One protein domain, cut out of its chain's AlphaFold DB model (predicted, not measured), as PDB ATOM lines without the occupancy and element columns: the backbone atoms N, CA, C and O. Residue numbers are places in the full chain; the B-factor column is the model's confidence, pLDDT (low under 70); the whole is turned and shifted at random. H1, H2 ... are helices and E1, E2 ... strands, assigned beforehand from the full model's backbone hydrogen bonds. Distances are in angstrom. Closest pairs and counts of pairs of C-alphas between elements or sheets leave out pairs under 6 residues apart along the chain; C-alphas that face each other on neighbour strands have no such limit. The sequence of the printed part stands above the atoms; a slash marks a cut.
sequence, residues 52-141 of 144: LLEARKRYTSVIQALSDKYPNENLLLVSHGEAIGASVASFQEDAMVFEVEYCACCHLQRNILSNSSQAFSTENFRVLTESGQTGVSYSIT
ATOM      1  N   LEU A  52     169.810 237.593 194.769       90.00
ATOM      2  CA  LEU A  52     170.959 238.460 194.493       90.00
ATOM      3  C   LEU A  52     171.313 238.504 192.999       90.00
ATOM      4  O   LEU A  52     171.443 239.579 192.421       90.00
ATOM      5  N   LEU A  53     171.420 237.335 192.362       91.56
ATOM      6  CA  LEU A  53     171.791 237.238 190.951       91.56
ATOM      7  C   LEU A  53     170.757 237.901 190.027       91.56
ATOM      8  O   LEU A  53     171.135 238.569 189.069       91.56
ATOM      9  N   GLU A  54     169.467 237.764 190.331       92.31
ATOM     10  CA  GLU A  54     168.395 238.356 189.525       92.31
ATOM     11  C   GLU A  54     168.349 239.881 189.682       92.31
ATOM     12  O   GLU A  54     168.227 240.602 188.691       92.31
ATOM     13  N   ALA A  55     168.569 240.395 190.898       92.25
ATOM     14  CA  ALA A  55     168.718 241.831 191.120       92.25
ATOM     15  C   ALA A  55     169.921 242.402 190.343       92.25
ATOM     16  O   ALA A  55     169.799 243.445 189.699       92.25
ATOM     17  N   ARG A  56     171.066 241.700 190.345       93.38
ATOM     18  CA  ARG A  56     172.267 242.103 189.591       93.38
ATOM     19  C   ARG A  56     172.027 242.129 188.085       93.38
ATOM     20  O   ARG A  56     172.318 243.143 187.457       93.38
ATOM     21  N   LYS A  57     171.418 241.076 187.528       92.88
ATOM     22  CA  LYS A  57     171.004 241.031 186.113       92.88
ATOM     23  C   LYS A  57     170.083 242.190 185.749       92.88
ATOM     24  O   LYS A  57     170.206 242.763 184.670       92.88
ATOM     25  N   ARG A  58     169.158 242.558 186.638       92.62
ATOM     26  CA  ARG A  58     168.266 243.699 186.414       92.62
ATOM     27  C   ARG A  58     169.036 245.018 186.362       92.62
ATOM     28  O   ARG A  58     168.767 245.821 185.475       92.62
ATOM     29  N   TYR A  59     170.001 245.245 187.256       93.56
ATOM     30  CA  TYR A  59     170.836 246.454 187.213       93.56
ATOM     31  C   TYR A  59     171.615 246.574 185.907       93.56
ATOM     32  O   TYR A  59     171.550 247.613 185.252       93.56
ATOM     33  N   THR A  60     172.297 245.507 185.495       93.56
ATOM     34  CA  THR A  60     173.098 245.514 184.265       93.56
ATOM     35  C   THR A  60     172.237 245.694 183.026       93.56
ATOM     36  O   THR A  60     172.591 246.462 182.134       93.56
ATOM     37  N   SER A  61     171.063 245.066 182.997       93.00
ATOM     38  CA  SER A  61     170.134 245.197 181.879       93.00
ATOM     39  C   SER A  61     169.558 246.615 181.761       93.00
ATOM     40  O   SER A  61     169.412 247.114 180.649       93.00
ATOM     41  N   VAL A  62     169.293 247.309 182.881       93.12
ATOM     42  CA  VAL A  62     168.911 248.737 182.865       93.12
ATOM     43  C   VAL A  62     170.036 249.601 182.293       93.12
ATOM     44  O   VAL A  62     169.769 250.454 181.449       93.12
ATOM     45  N   ILE A  63     171.284 249.378 182.721       94.69
ATOM     46  CA  ILE A  63     172.454 250.122 182.224       94.69
ATOM     47  C   ILE A  63     172.595 249.940 180.711       94.69
ATOM     48  O   ILE A  63     172.728 250.925 179.982       94.69
ATOM     49  N   GLN A  64     172.508 248.696 180.239       93.25
ATOM     50  CA  GLN A  64     172.582 248.359 178.821       93.25
ATOM     51  C   GLN A  64     171.457 249.041 178.031       93.25
ATOM     52  O   GLN A  64     171.733 249.786 177.093       93.25
ATOM     53  N   ALA A  65     170.202 248.870 178.454       92.94
ATOM     54  CA  ALA A  65     169.039 249.410 177.753       92.94
ATOM     55  C   ALA A  65     169.028 250.945 177.695       92.94
ATOM     56  O   ALA A  65     168.691 251.518 176.659       92.94
ATOM     57  N   LEU A  66     169.415 251.629 178.779       93.56
ATOM     58  CA  LEU A  66     169.537 253.090 178.779       93.56
ATOM     59  C   LEU A  66     170.647 253.557 177.841       93.56
ATOM     60  O   LEU A  66     170.448 254.492 177.070       93.56
ATOM     61  N   SER A  67     171.789 252.877 177.862       93.12
ATOM     62  CA  SER A  67     172.904 253.211 176.980       93.12
ATOM     63  C   SER A  67     172.540 252.989 175.513       93.12
ATOM     64  O   SER A  67     172.942 253.773 174.655       93.12
ATOM     65  N   ASP A  68     171.774 251.938 175.203       90.69
ATOM     66  CA  ASP A  68     171.284 251.641 173.850       90.69
ATOM     67  C   ASP A  68     170.230 252.646 173.379       90.69
ATOM     68  O   ASP A  68     170.204 252.998 172.201       90.69
ATOM     69  N   LYS A  69     169.396 253.153 174.297       90.31
ATOM     70  CA  LYS A  69     168.421 254.215 174.013       90.31
ATOM     71  C   LYS A  69     169.096 255.560 173.722       90.31
ATOM     72  O   LYS A  69     168.606 256.306 172.877       90.31
ATOM     73  N   TYR A  70     170.219 255.848 174.381       91.19
ATOM     74  CA  TYR A  70     170.950 257.114 174.265       91.19
ATOM     75  C   TYR A  70     172.421 256.887 173.875       91.19
ATOM     76  O   TYR A  70     173.327 257.195 174.649       91.19
ATOM     77  N   PRO A  71     172.702 256.354 172.671       90.31
ATOM     78  CA  PRO A  71     174.049 255.914 172.315       90.31
ATOM     79  C   PRO A  71     175.049 257.076 172.235       90.31
ATOM     80  O   PRO A  71     176.214 256.911 172.556       90.31
ATOM     81  N   ASN A  72     174.614 258.276 171.853       89.94
ATOM     82  CA  ASN A  72     175.520 259.415 171.669       89.94
ATOM     83  C   ASN A  72     175.651 260.302 172.916       89.94
ATOM     84  O   ASN A  72     176.170 261.415 172.820       89.94
ATOM     85  N   GLU A  73     175.162 259.842 174.067       94.06
ATOM     86  CA  GLU A  73     175.138 260.615 175.306       94.06
ATOM     87  C   GLU A  73     175.986 259.964 176.398       94.06
ATOM     88  O   GLU A  73     176.122 258.745 176.480       94.06
ATOM     89  N   ASN A  74     176.525 260.802 177.283       96.12
ATOM     90  CA  ASN A  74     177.098 260.333 178.536       96.12
ATOM     91  C   ASN A  74     175.984 260.259 179.580       96.12
ATOM     92  O   ASN A  74     175.331 261.264 179.861       96.12
ATOM     93  N   LEU A  75     175.786 259.083 180.172       96.62
ATOM     94  CA  LEU A  75     174.730 258.848 181.152       96.62
ATOM     95  C   LEU A  75     175.280 258.892 182.580       96.62
ATOM     96  O   LEU A  75     176.264 258.226 182.894       96.62
ATOM     97  N   LEU A  76     174.602 259.632 183.461       97.31
ATOM     98  CA  LEU A  76     174.819 259.579 184.906       97.31
ATOM     99  C   LEU A  76     173.668 258.809 185.555       97.31
ATOM    100  O   LEU A  76     172.527 259.269 185.551       97.31
ATOM    101  N   LEU A  77     173.974 257.647 186.131       95.81
ATOM    102  CA  LEU A  77     172.998 256.790 186.800       95.81
ATOM    103  C   LEU A  77     173.252 256.808 188.308       95.81
ATOM    104  O   LEU A  77     174.334 256.444 188.763       95.81
ATOM    105  N   VAL A  78     172.251 257.217 189.085       95.88
ATOM    106  CA  VAL A  78     172.329 257.262 190.552       95.88
ATOM    107  C   VAL A  78     171.548 256.086 191.130       95.88
ATOM    108  O   VAL A  78     170.395 255.862 190.768       95.88
ATOM    109  N   SER A  79     172.185 255.313 192.008       93.94
ATOM    110  CA  SER A  79     171.610 254.096 192.589       93.94
ATOM    111  C   SER A  79     172.220 253.784 193.964       93.94
ATOM    112  O   SER A  79     172.926 254.603 194.548       93.94
ATOM    113  N   HIS A  80     171.932 252.598 194.494       92.38
ATOM    114  CA  HIS A  80     172.491 252.076 195.743       92.38
ATOM    115  C   HIS A  80     173.813 251.327 195.518       92.38
ATOM    116  O   HIS A  80     174.092 250.873 194.407       92.38
ATOM    117  N   GLY A  81     174.576 251.112 196.598       94.12
ATOM    118  CA  GLY A  81     175.895 250.465 196.545       94.12
ATOM    119  C   GLY A  81     175.903 249.096 195.852       94.12
ATOM    120  O   GLY A  81     176.782 248.834 195.038       94.12
ATOM    121  N   GLU A  82     174.872 248.269 196.061       93.38
ATOM    122  CA  GLU A  82     174.756 246.966 195.380       93.38
ATOM    123  C   GLU A  82     174.727 247.101 193.851       93.38
ATOM    124  O   GLU A  82     175.307 246.277 193.154       93.38
ATOM    125  N   ALA A  83     174.083 248.138 193.306       94.94
ATOM    126  CA  ALA A  83     174.037 248.343 191.859       94.94
ATOM    127  C   ALA A  83     175.394 248.800 191.305       94.94
ATOM    128  O   ALA A  83     175.785 248.372 190.219       94.94
ATOM    129  N   ILE A  84     176.134 249.622 192.058       96.50
ATOM    130  CA  ILE A  84     177.501 250.031 191.702       96.50
ATOM    131  C   ILE A  84     178.431 248.810 191.698       96.50
ATOM    132  O   ILE A  84     179.115 248.559 190.707       96.50
ATOM    133  N   GLY A  85     178.390 247.990 192.754       95.81
ATOM    134  CA  GLY A  85     179.174 246.756 192.831       95.81
ATOM    135  C   GLY A  85     178.800 245.750 191.739       95.81
ATOM    136  O   GLY A  85     179.675 245.195 191.079       95.81
ATOM    137  N   ALA A  86     177.503 245.566 191.473       95.50
ATOM    138  CA  ALA A  86     177.024 244.721 190.382       95.50
ATOM    139  C   ALA A  86     177.537 245.185 189.014       95.50
ATOM    140  O   ALA A  86     177.858 244.350 188.174       95.50
ATOM    141  N   SER A  87     177.633 246.498 188.799       96.50
ATOM    142  CA  SER A  87     178.138 247.071 187.550       96.50
ATOM    143  C   SER A  87     179.599 246.695 187.324       96.50
ATOM    144  O   SER A  87     179.938 246.185 186.259       96.50
ATOM    145  N   VAL A  88     180.455 246.860 188.337       96.69
ATOM    146  CA  VAL A  88     181.865 246.453 188.238       96.69
ATOM    147  C   VAL A  88     181.982 244.946 188.033       96.69
ATOM    148  O   VAL A  88     182.594 244.524 187.062       96.69
ATOM    149  N   ALA A  89     181.329 244.135 188.870       95.00
ATOM    150  CA  ALA A  89     181.412 242.674 188.791       95.00
ATOM    151  C   ALA A  89     180.887 242.080 187.469       95.00
ATOM    152  O   ALA A  89     181.233 240.958 187.122       95.00
ATOM    153  N   SER A  90     180.019 242.799 186.750       94.62
ATOM    154  CA  SER A  90     179.423 242.298 185.503       94.62
ATOM    155  C   SER A  90     180.167 242.738 184.247       94.62
ATOM    156  O   SER A  90     180.073 242.064 183.225       94.62
ATOM    157  N   PHE A  91     180.866 243.875 184.301       94.81
ATOM    158  CA  PHE A  91     181.579 244.444 183.151       94.81
ATOM    159  C   PHE A  91     183.106 244.374 183.289       94.81
ATOM    160  O   PHE A  91     183.816 244.668 182.331       94.81
ATOM    161  N   GLN A  92     183.618 243.983 184.458       94.44
ATOM    162  CA  GLN A  92     185.010 243.604 184.666       94.44
ATOM    163  C   GLN A  92     185.068 242.093 184.876       94.44
ATOM    164  O   GLN A  92     184.596 241.581 185.891       94.44
ATOM    165  N   GLU A  93     185.656 241.391 183.913       91.31
ATOM    166  CA  GLU A  93     185.882 239.948 184.001       91.31
ATOM    167  C   GLU A  93     186.684 239.609 185.266       91.31
ATOM    168  O   GLU A  93     187.571 240.367 185.678       91.31
ATOM    169  N   ASP A  94     186.307 238.505 185.913       92.44
ATOM    170  CA  ASP A  94     186.932 237.980 187.132       92.44
ATOM    171  C   ASP A  94     186.940 238.912 188.357       92.44
ATOM    172  O   ASP A  94     187.637 238.656 189.350       92.44
ATOM    173  N   ALA A  95     186.157 239.994 188.324       94.12
ATOM    174  CA  ALA A  95     186.077 240.932 189.430       94.12
ATOM    175  C   ALA A  95     185.191 240.418 190.571       94.12
ATOM    176  O   ALA A  95     183.987 240.200 190.422       94.12
ATOM    177  N   MET A  96     185.774 240.349 191.766       94.56
ATOM    178  CA  MET A  96     185.048 240.185 193.021       94.56
ATOM    179  C   MET A  96     185.035 241.513 193.781       94.56
ATOM    180  O   MET A  96     186.052 241.936 194.331       94.56
ATOM    181  N   VAL A  97     183.873 242.167 193.821       95.19
ATOM    182  CA  VAL A  97     183.651 243.384 194.618       95.19
ATOM    183  C   VAL A  97     183.395 243.000 196.071       95.19
ATOM    184  O   VAL A  97     182.522 242.175 196.342       95.19
ATOM    185  N   PHE A  98     184.127 243.614 196.997       94.06
ATOM    186  CA  PHE A  98     183.987 243.364 198.435       94.06
ATOM    187  C   PHE A  98     183.571 244.603 199.235       94.06
ATOM    188  O   PHE A  98     183.068 244.449 200.346       94.06
ATOM    189  N   GLU A  99     183.707 245.810 198.679       95.50
ATOM    190  CA  GLU A  99     183.275 247.042 199.345       95.50
ATOM    191  C   GLU A  99     182.799 248.103 198.347       95.50
ATOM    192  O   GLU A  99     183.369 248.273 197.266       95.50
ATOM    193  N   VAL A 100     181.738 248.817 198.733       96.88
ATOM    194  CA  VAL A 100     181.232 250.005 198.043       96.88
ATOM    195  C   VAL A 100     180.886 251.050 199.101       96.88
ATOM    196  O   VAL A 100     179.939 250.877 199.869       96.88
ATOM    197  N   GLU A 101     181.665 252.122 199.144       97.69
ATOM    198  CA  GLU A 101     181.536 253.209 200.109       97.69
ATOM    199  C   GLU A 101     180.346 254.137 199.804       97.69
ATOM    200  O   GLU A 101     179.721 254.114 198.737       97.69
ATOM    201  N   TYR A 102     180.032 255.009 200.764       96.06
ATOM    202  CA  TYR A 102     179.051 256.067 200.562       96.06
ATOM    203  C   TYR A 102     179.510 257.032 199.458       96.06
ATOM    204  O   TYR A 102     180.646 257.496 199.467       96.06
ATOM    205  N   CYS A 103     178.613 257.349 198.520       96.00
ATOM    206  CA  CYS A 103     178.910 258.157 197.329       96.00
ATOM    207  C   CYS A 103     180.012 257.588 196.415       96.00
ATOM    208  O   CYS A 103     180.551 258.324 195.587       96.00
ATOM    209  N   ALA A 104     180.301 256.289 196.510       97.44
ATOM    210  CA  ALA A 104     181.158 255.613 195.551       97.44
ATOM    211  C   ALA A 104     180.570 255.662 194.133       97.44
ATOM    212  O   ALA A 104     179.349 255.688 193.938       97.44
ATOM    213  N   CYS A 105     181.440 255.635 193.126       97.12
ATOM    214  CA  CYS A 105     181.031 255.624 191.725       97.12
ATOM    215  C   CYS A 105     181.871 254.647 190.900       97.12
ATOM    216  O   CYS A 105     183.032 254.387 191.211       97.12
ATOM    217  N   CYS A 106     181.285 254.114 189.829       96.88
ATOM    218  CA  CYS A 106     182.010 253.362 188.811       96.88
ATOM    219  C   CYS A 106     181.853 254.039 187.447       96.88
ATOM    220  O   CYS A 106     180.764 254.496 187.096       96.88
ATOM    221  N   HIS A 107     182.926 254.077 186.667       97.62
ATOM    222  CA  HIS A 107     182.926 254.587 185.305       97.62
ATOM    223  C   HIS A 107     182.985 253.413 184.329       97.62
ATOM    224  O   HIS A 107     183.951 252.649 184.315       97.62
ATOM    225  N   LEU A 108     181.937 253.277 183.520       97.12
ATOM    226  CA  LEU A 108     181.846 252.306 182.436       97.12
ATOM    227  C   LEU A 108     182.000 253.021 181.095       97.12
ATOM    228  O   LEU A 108     181.444 254.100 180.902       97.12
ATOM    229  N   GLN A 109     182.699 252.401 180.151       96.00
ATOM    230  CA  GLN A 109     182.819 252.915 178.790       96.00
ATOM    231  C   GLN A 109     182.573 251.809 177.771       96.00
ATOM    232  O   GLN A 109     182.953 250.670 177.995       96.00
ATOM    233  N   ARG A 110     181.980 252.142 176.628       93.62
ATOM    234  CA  ARG A 110     181.850 251.231 175.488       93.62
ATOM    235  C   ARG A 110     182.137 251.957 174.185       93.62
ATOM    236  O   ARG A 110     181.964 253.173 174.110       93.62
ATOM    237  N   ASN A 111     182.523 251.206 173.161       90.75
ATOM    238  CA  ASN A 111     182.667 251.730 171.810       90.75
ATOM    239  C   ASN A 111     181.375 251.531 171.016       90.75
ATOM    240  O   ASN A 111     180.720 250.489 171.106       90.75
ATOM    241  N   ILE A 112     181.032 252.535 170.213       88.19
ATOM    242  CA  ILE A 112     179.878 252.512 169.318       88.19
ATOM    243  C   ILE A 112     180.412 252.496 167.898       88.19
ATOM    244  O   ILE A 112     181.051 253.447 167.449       88.19
ATOM    245  N   LEU A 113     180.153 251.402 167.193       82.81
ATOM    246  CA  LEU A 113     180.533 251.247 165.801       82.81
ATOM    247  C   LEU A 113     179.328 251.638 164.945       82.81
ATOM    248  O   LEU A 113     178.254 251.038 165.042       82.81
ATOM    249  N   SER A 114     179.497 252.673 164.124       72.88
ATOM    250  CA  SER A 114     178.477 253.100 163.168       72.88
ATOM    251  C   SER A 114     178.749 252.428 161.825       72.88
ATOM    252  O   SER A 114     179.792 252.678 161.216       72.88
ATOM    253  N   ASN A 115     177.807 251.622 161.341       65.19
ATOM    254  CA  ASN A 115     177.852 251.117 159.974       65.19
ATOM    255  C   ASN A 115     177.042 252.033 159.051       65.19
ATOM    256  O   ASN A 115     176.074 252.674 159.464       65.19
ATOM    257  N   SER A 116     177.401 252.059 157.765       61.12
ATOM    258  CA  SER A 116     176.762 252.883 156.724       61.12
ATOM    259  C   SER A 116     175.253 252.635 156.534       61.12
ATOM    260  O   SER A 116     174.602 253.371 155.800       61.12
ATOM    261  N   SER A 117     174.691 251.612 157.184       62.44
ATOM    262  CA  SER A 117     173.285 251.200 157.135       62.44
ATOM    263  C   SER A 117     172.432 251.671 158.326       62.44
ATOM    264  O   SER A 117     171.346 251.136 158.517       62.44
ATOM    265  N   GLN A 118     172.893 252.637 159.136       56.50
ATOM    266  CA  GLN A 118     172.207 253.141 160.352       56.50
ATOM    267  C   GLN A 118     172.013 252.108 161.482       56.50
ATOM    268  O   GLN A 118     171.459 252.442 162.527       56.50
ATOM    269  N   ALA A 119     172.499 250.875 161.321       61.81
ATOM    270  CA  ALA A 119     172.578 249.907 162.407       61.81
ATOM    271  C   ALA A 119     173.842 250.174 163.239       61.81
ATOM    272  O   ALA A 119     174.956 250.155 162.709       61.81
ATOM    273  N   PHE A 120     173.662 250.416 164.538       66.12
ATOM    274  CA  PHE A 120     174.760 250.512 165.494       66.12
ATOM    275  C   PHE A 120     175.082 249.121 166.039       66.12
ATOM    276  O   PHE A 120     174.181 248.388 166.440       66.12
ATOM    277  N   SER A 121     176.365 248.766 166.072       70.75
ATOM    278  CA  SER A 121     176.851 247.633 166.863       70.75
ATOM    279  C   SER A 121     177.702 248.169 168.006       70.75
ATOM    280  O   SER A 121     178.584 249.000 167.781       70.75
ATOM    281  N   THR A 122     177.438 247.710 169.223       77.19
ATOM    282  CA  THR A 122     178.150 248.157 170.424       77.19
ATOM    283  C   THR A 122     179.027 247.039 170.953       77.19
ATOM    284  O   THR A 122     178.577 245.898 171.061       77.19
ATOM    285  N   GLU A 123     180.259 247.371 171.317       83.56
ATOM    286  CA  GLU A 123     181.086 246.472 172.120       83.56
ATOM    287  C   GLU A 123     180.542 246.387 173.553       83.56
ATOM    288  O   GLU A 123     179.737 247.225 173.982       83.56
ATOM    289  N   ASN A 124     180.987 245.372 174.296       87.62
ATOM    290  CA  ASN A 124     180.685 245.288 175.719       87.62
ATOM    291  C   ASN A 124     181.351 246.451 176.479       87.62
ATOM    292  O   ASN A 124     182.298 247.076 175.991       87.62
ATOM    293  N   PHE A 125     180.851 246.753 177.673       94.69
ATOM    294  CA  PHE A 125     181.462 247.776 178.513       94.69
ATOM    295  C   PHE A 125     182.828 247.332 179.040       94.69
ATOM    296  O   PHE A 125     183.037 246.168 179.365       94.69
ATOM    297  N   ARG A 126     183.723 248.308 179.189       95.00
ATOM    298  CA  ARG A 126     184.939 248.234 179.994       95.00
ATOM    299  C   ARG A 126     184.763 249.062 181.260       95.00
ATOM    300  O   ARG A 126     184.223 250.171 181.204       95.00
ATOM    301  N   VAL A 127     185.260 248.555 182.380       96.44
ATOM    302  CA  VAL A 127     185.341 249.317 183.630       96.44
ATOM    303  C   VAL A 127     186.617 250.156 183.607       96.44
ATOM    304  O   VAL A 127     187.707 249.638 183.393       96.44
ATOM    305  N   LEU A 128     186.477 251.469 183.789       96.38
ATOM    306  CA  LEU A 128     187.600 252.410 183.888       96.38
ATOM    307  C   LEU A 128     187.972 252.748 185.330       96.38
ATOM    308  O   LEU A 128     189.036 253.303 185.580       96.38
ATOM    309  N   THR A 129     187.073 252.472 186.269       92.62
ATOM    310  CA  THR A 129     187.327 252.666 187.693       92.62
ATOM    311  C   THR A 129     188.358 251.667 188.181       92.62
ATOM    312  O   THR A 129     188.117 250.467 188.107       92.62
ATOM    313  N   GLU A 130     189.462 252.162 188.734       94.69
ATOM    314  CA  GLU A 130     190.428 251.332 189.446       94.69
ATOM    315  C   GLU A 130     189.972 251.087 190.892       94.69
ATOM    316  O   GLU A 130     189.369 251.951 191.539       94.69
ATOM    317  N   SER A 131     190.284 249.897 191.405       96.12
ATOM    318  CA  SER A 131     189.940 249.482 192.767       96.12
ATOM    319  C   SER A 131     190.457 250.477 193.814       96.12
ATOM    320  O   SER A 131     191.624 250.871 193.799       96.12
ATOM    321  N   GLY A 132     189.573 250.902 194.717       94.31
ATOM    322  CA  GLY A 132     189.851 251.825 195.817       94.31
ATOM    323  C   GLY A 132     189.907 253.311 195.440       94.31
ATOM    324  O   GLY A 132     189.888 254.151 196.334       94.31
ATOM    325  N   GLN A 133     189.936 253.684 194.154       95.62
ATOM    326  CA  GLN A 133     190.059 255.101 193.770       95.62
ATOM    327  C   GLN A 133     188.770 255.903 193.946       95.62
ATOM    328  O   GLN A 133     188.814 257.098 194.233       95.62
ATOM    329  N   THR A 134     187.621 255.263 193.751       96.25
ATOM    330  CA  THR A 134     186.308 255.925 193.755       96.25
ATOM    331  C   THR A 134     185.357 255.305 194.774       96.25
ATOM    332  O   THR A 134     184.145 255.268 194.555       96.25
ATOM    333  N   GLY A 135     185.907 254.776 195.873       96.94
ATOM    334  CA  GLY A 135     185.147 254.113 196.935       96.94
ATOM    335  C   GLY A 135     184.583 252.743 196.541       96.94
ATOM    336  O   GLY A 135     183.695 252.233 197.214       96.94
ATOM    337  N   VAL A 136     185.046 252.152 195.434       97.44
ATOM    338  CA  VAL A 136     184.698 250.780 195.033       97.44
ATOM    339  C   VAL A 136     185.940 249.915 195.131       97.44
ATOM    340  O   VAL A 136     186.895 250.134 194.388       97.44
ATOM    341  N   SER A 137     185.919 248.914 196.005       97.19
ATOM    342  CA  SER A 137     187.052 248.013 196.211       97.19
ATOM    343  C   SER A 137     186.718 246.612 195.710       97.19
ATOM    344  O   SER A 137     185.723 245.992 196.101       97.19
ATOM    345  N   TYR A 138     187.562 246.124 194.808       96.25
ATOM    346  CA  TYR A 138     187.446 244.814 194.181       96.25
ATOM    347  C   TYR A 138     188.820 244.195 193.909       96.25
ATOM    348  O   TYR A 138     189.837 244.891 193.831       96.25
ATOM    349  N   SER A 139     188.849 242.874 193.763       94.94
ATOM    350  CA  SER A 139     190.015 242.119 193.298       94.94
ATOM    351  C   SER A 139     189.700 241.435 191.976       94.94
ATOM    352  O   SER A 139     188.560 241.036 191.754       94.94
ATOM    353  N   ILE A 140     190.713 241.266 191.129       93.56
ATOM    354  CA  ILE A 140     190.632 240.431 189.929       93.56
ATOM    355  C   ILE A 140     191.273 239.095 190.290       93.56
ATOM    356  O   ILE A 140     192.456 239.054 190.636       93.56
ATOM    357  N   THR A 141     190.491 238.024 190.274       81.38
ATOM    358  CA  THR A 141     190.970 236.672 190.600       81.38
ATOM    359  C   THR A 141     191.062 235.876 189.306       81.38
ATOM    360  O   THR A 141     190.019 235.432 188.846       81.38
TER     361      THR A 141
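What this domain is: This is residues 52 to 141 of the 144 residues of an uncharacterized protein of Ensete ventricosum (UniProt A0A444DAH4). Picture an elongated model: at one end the helix H2 packs on a small sheet of two strands, E1 and E4, and at the other end lies a short hairpin, E2 and E3. Two long stretches, residues 101 to 111 and 123 to 135, join the small sheet to the hairpin, while H1 packs on H2 with its residues 56 to 60 and runs on toward the hairpin's end. The printed part has 90 residues, with two named helices followed by four named strands, in the order H1 H2 E1 E2 E3 E4; the class is mixed, helices and strands. Each sheet, E1 - E4 and E2 - E3, has two antiparallel strands. The whole is compact, with a radius of gyration of the C-alphas of 13.7 A, and spans 43 by 22 by 22 A.

Where its parts are: Find C-alpha 52 at (170.959, 238.460, 194.493); from there H1, residues 52 to 69, runs 26.0 A to C-alpha 69 at (168.421, 254.215, 174.013). Go on to H2, residues 81 to 91, 15.7 A long, and then to E1, residues 95 to 100, 13.4 A long. Next come E2, residues 112 to 114, and E3, residues 120 to 122. Last is E4, residues 136 to 140, 13.0 A long, ending at C-alpha 140 at (190.632, 240.431, 189.929).

How they stand to each other: Look first at H1 and H2, which touch, with H1 using residues 56 to 60 alone. Their closest C-alphas are those of Arg 56 and Ala 86, 5.5 A apart. Their lines are about perpendicular at 72 degrees, only just. In both helices every O i to N i+4 pair is within hydrogen-bond range. The closest C-alphas of H2 and E1 are those of Ala 89 and Ala 95, 5.0 A apart; those of H2 and E4 are Gly 85 and Val 136, 7.2 A apart. E1 and E4 are antiparallel at 160 degrees; look for N 96 and O 139, 2.9 A apart, within hydrogen-bond range. The hairpin of E2 and E3 is antiparallel at 154 degrees, with N 113 and O 121 at 2.9 A. Residues 108 to 109 also pair with residues 126 to 127, antiparallel. H1 and E3 are only just apart, at 8.4 A.

The domain as a whole: The C-alphas of Tyr 102 and Ser 117 are the two farthest apart, at 44.1 A. The printed part has no cut. The links H1 to H2, E1 to E2 and E3 to E4 are long; H2 to E1 and E2 to E3 are tight. The mean pLDDT of the printed part is 91.1, and residues 115 to 120 are under 70.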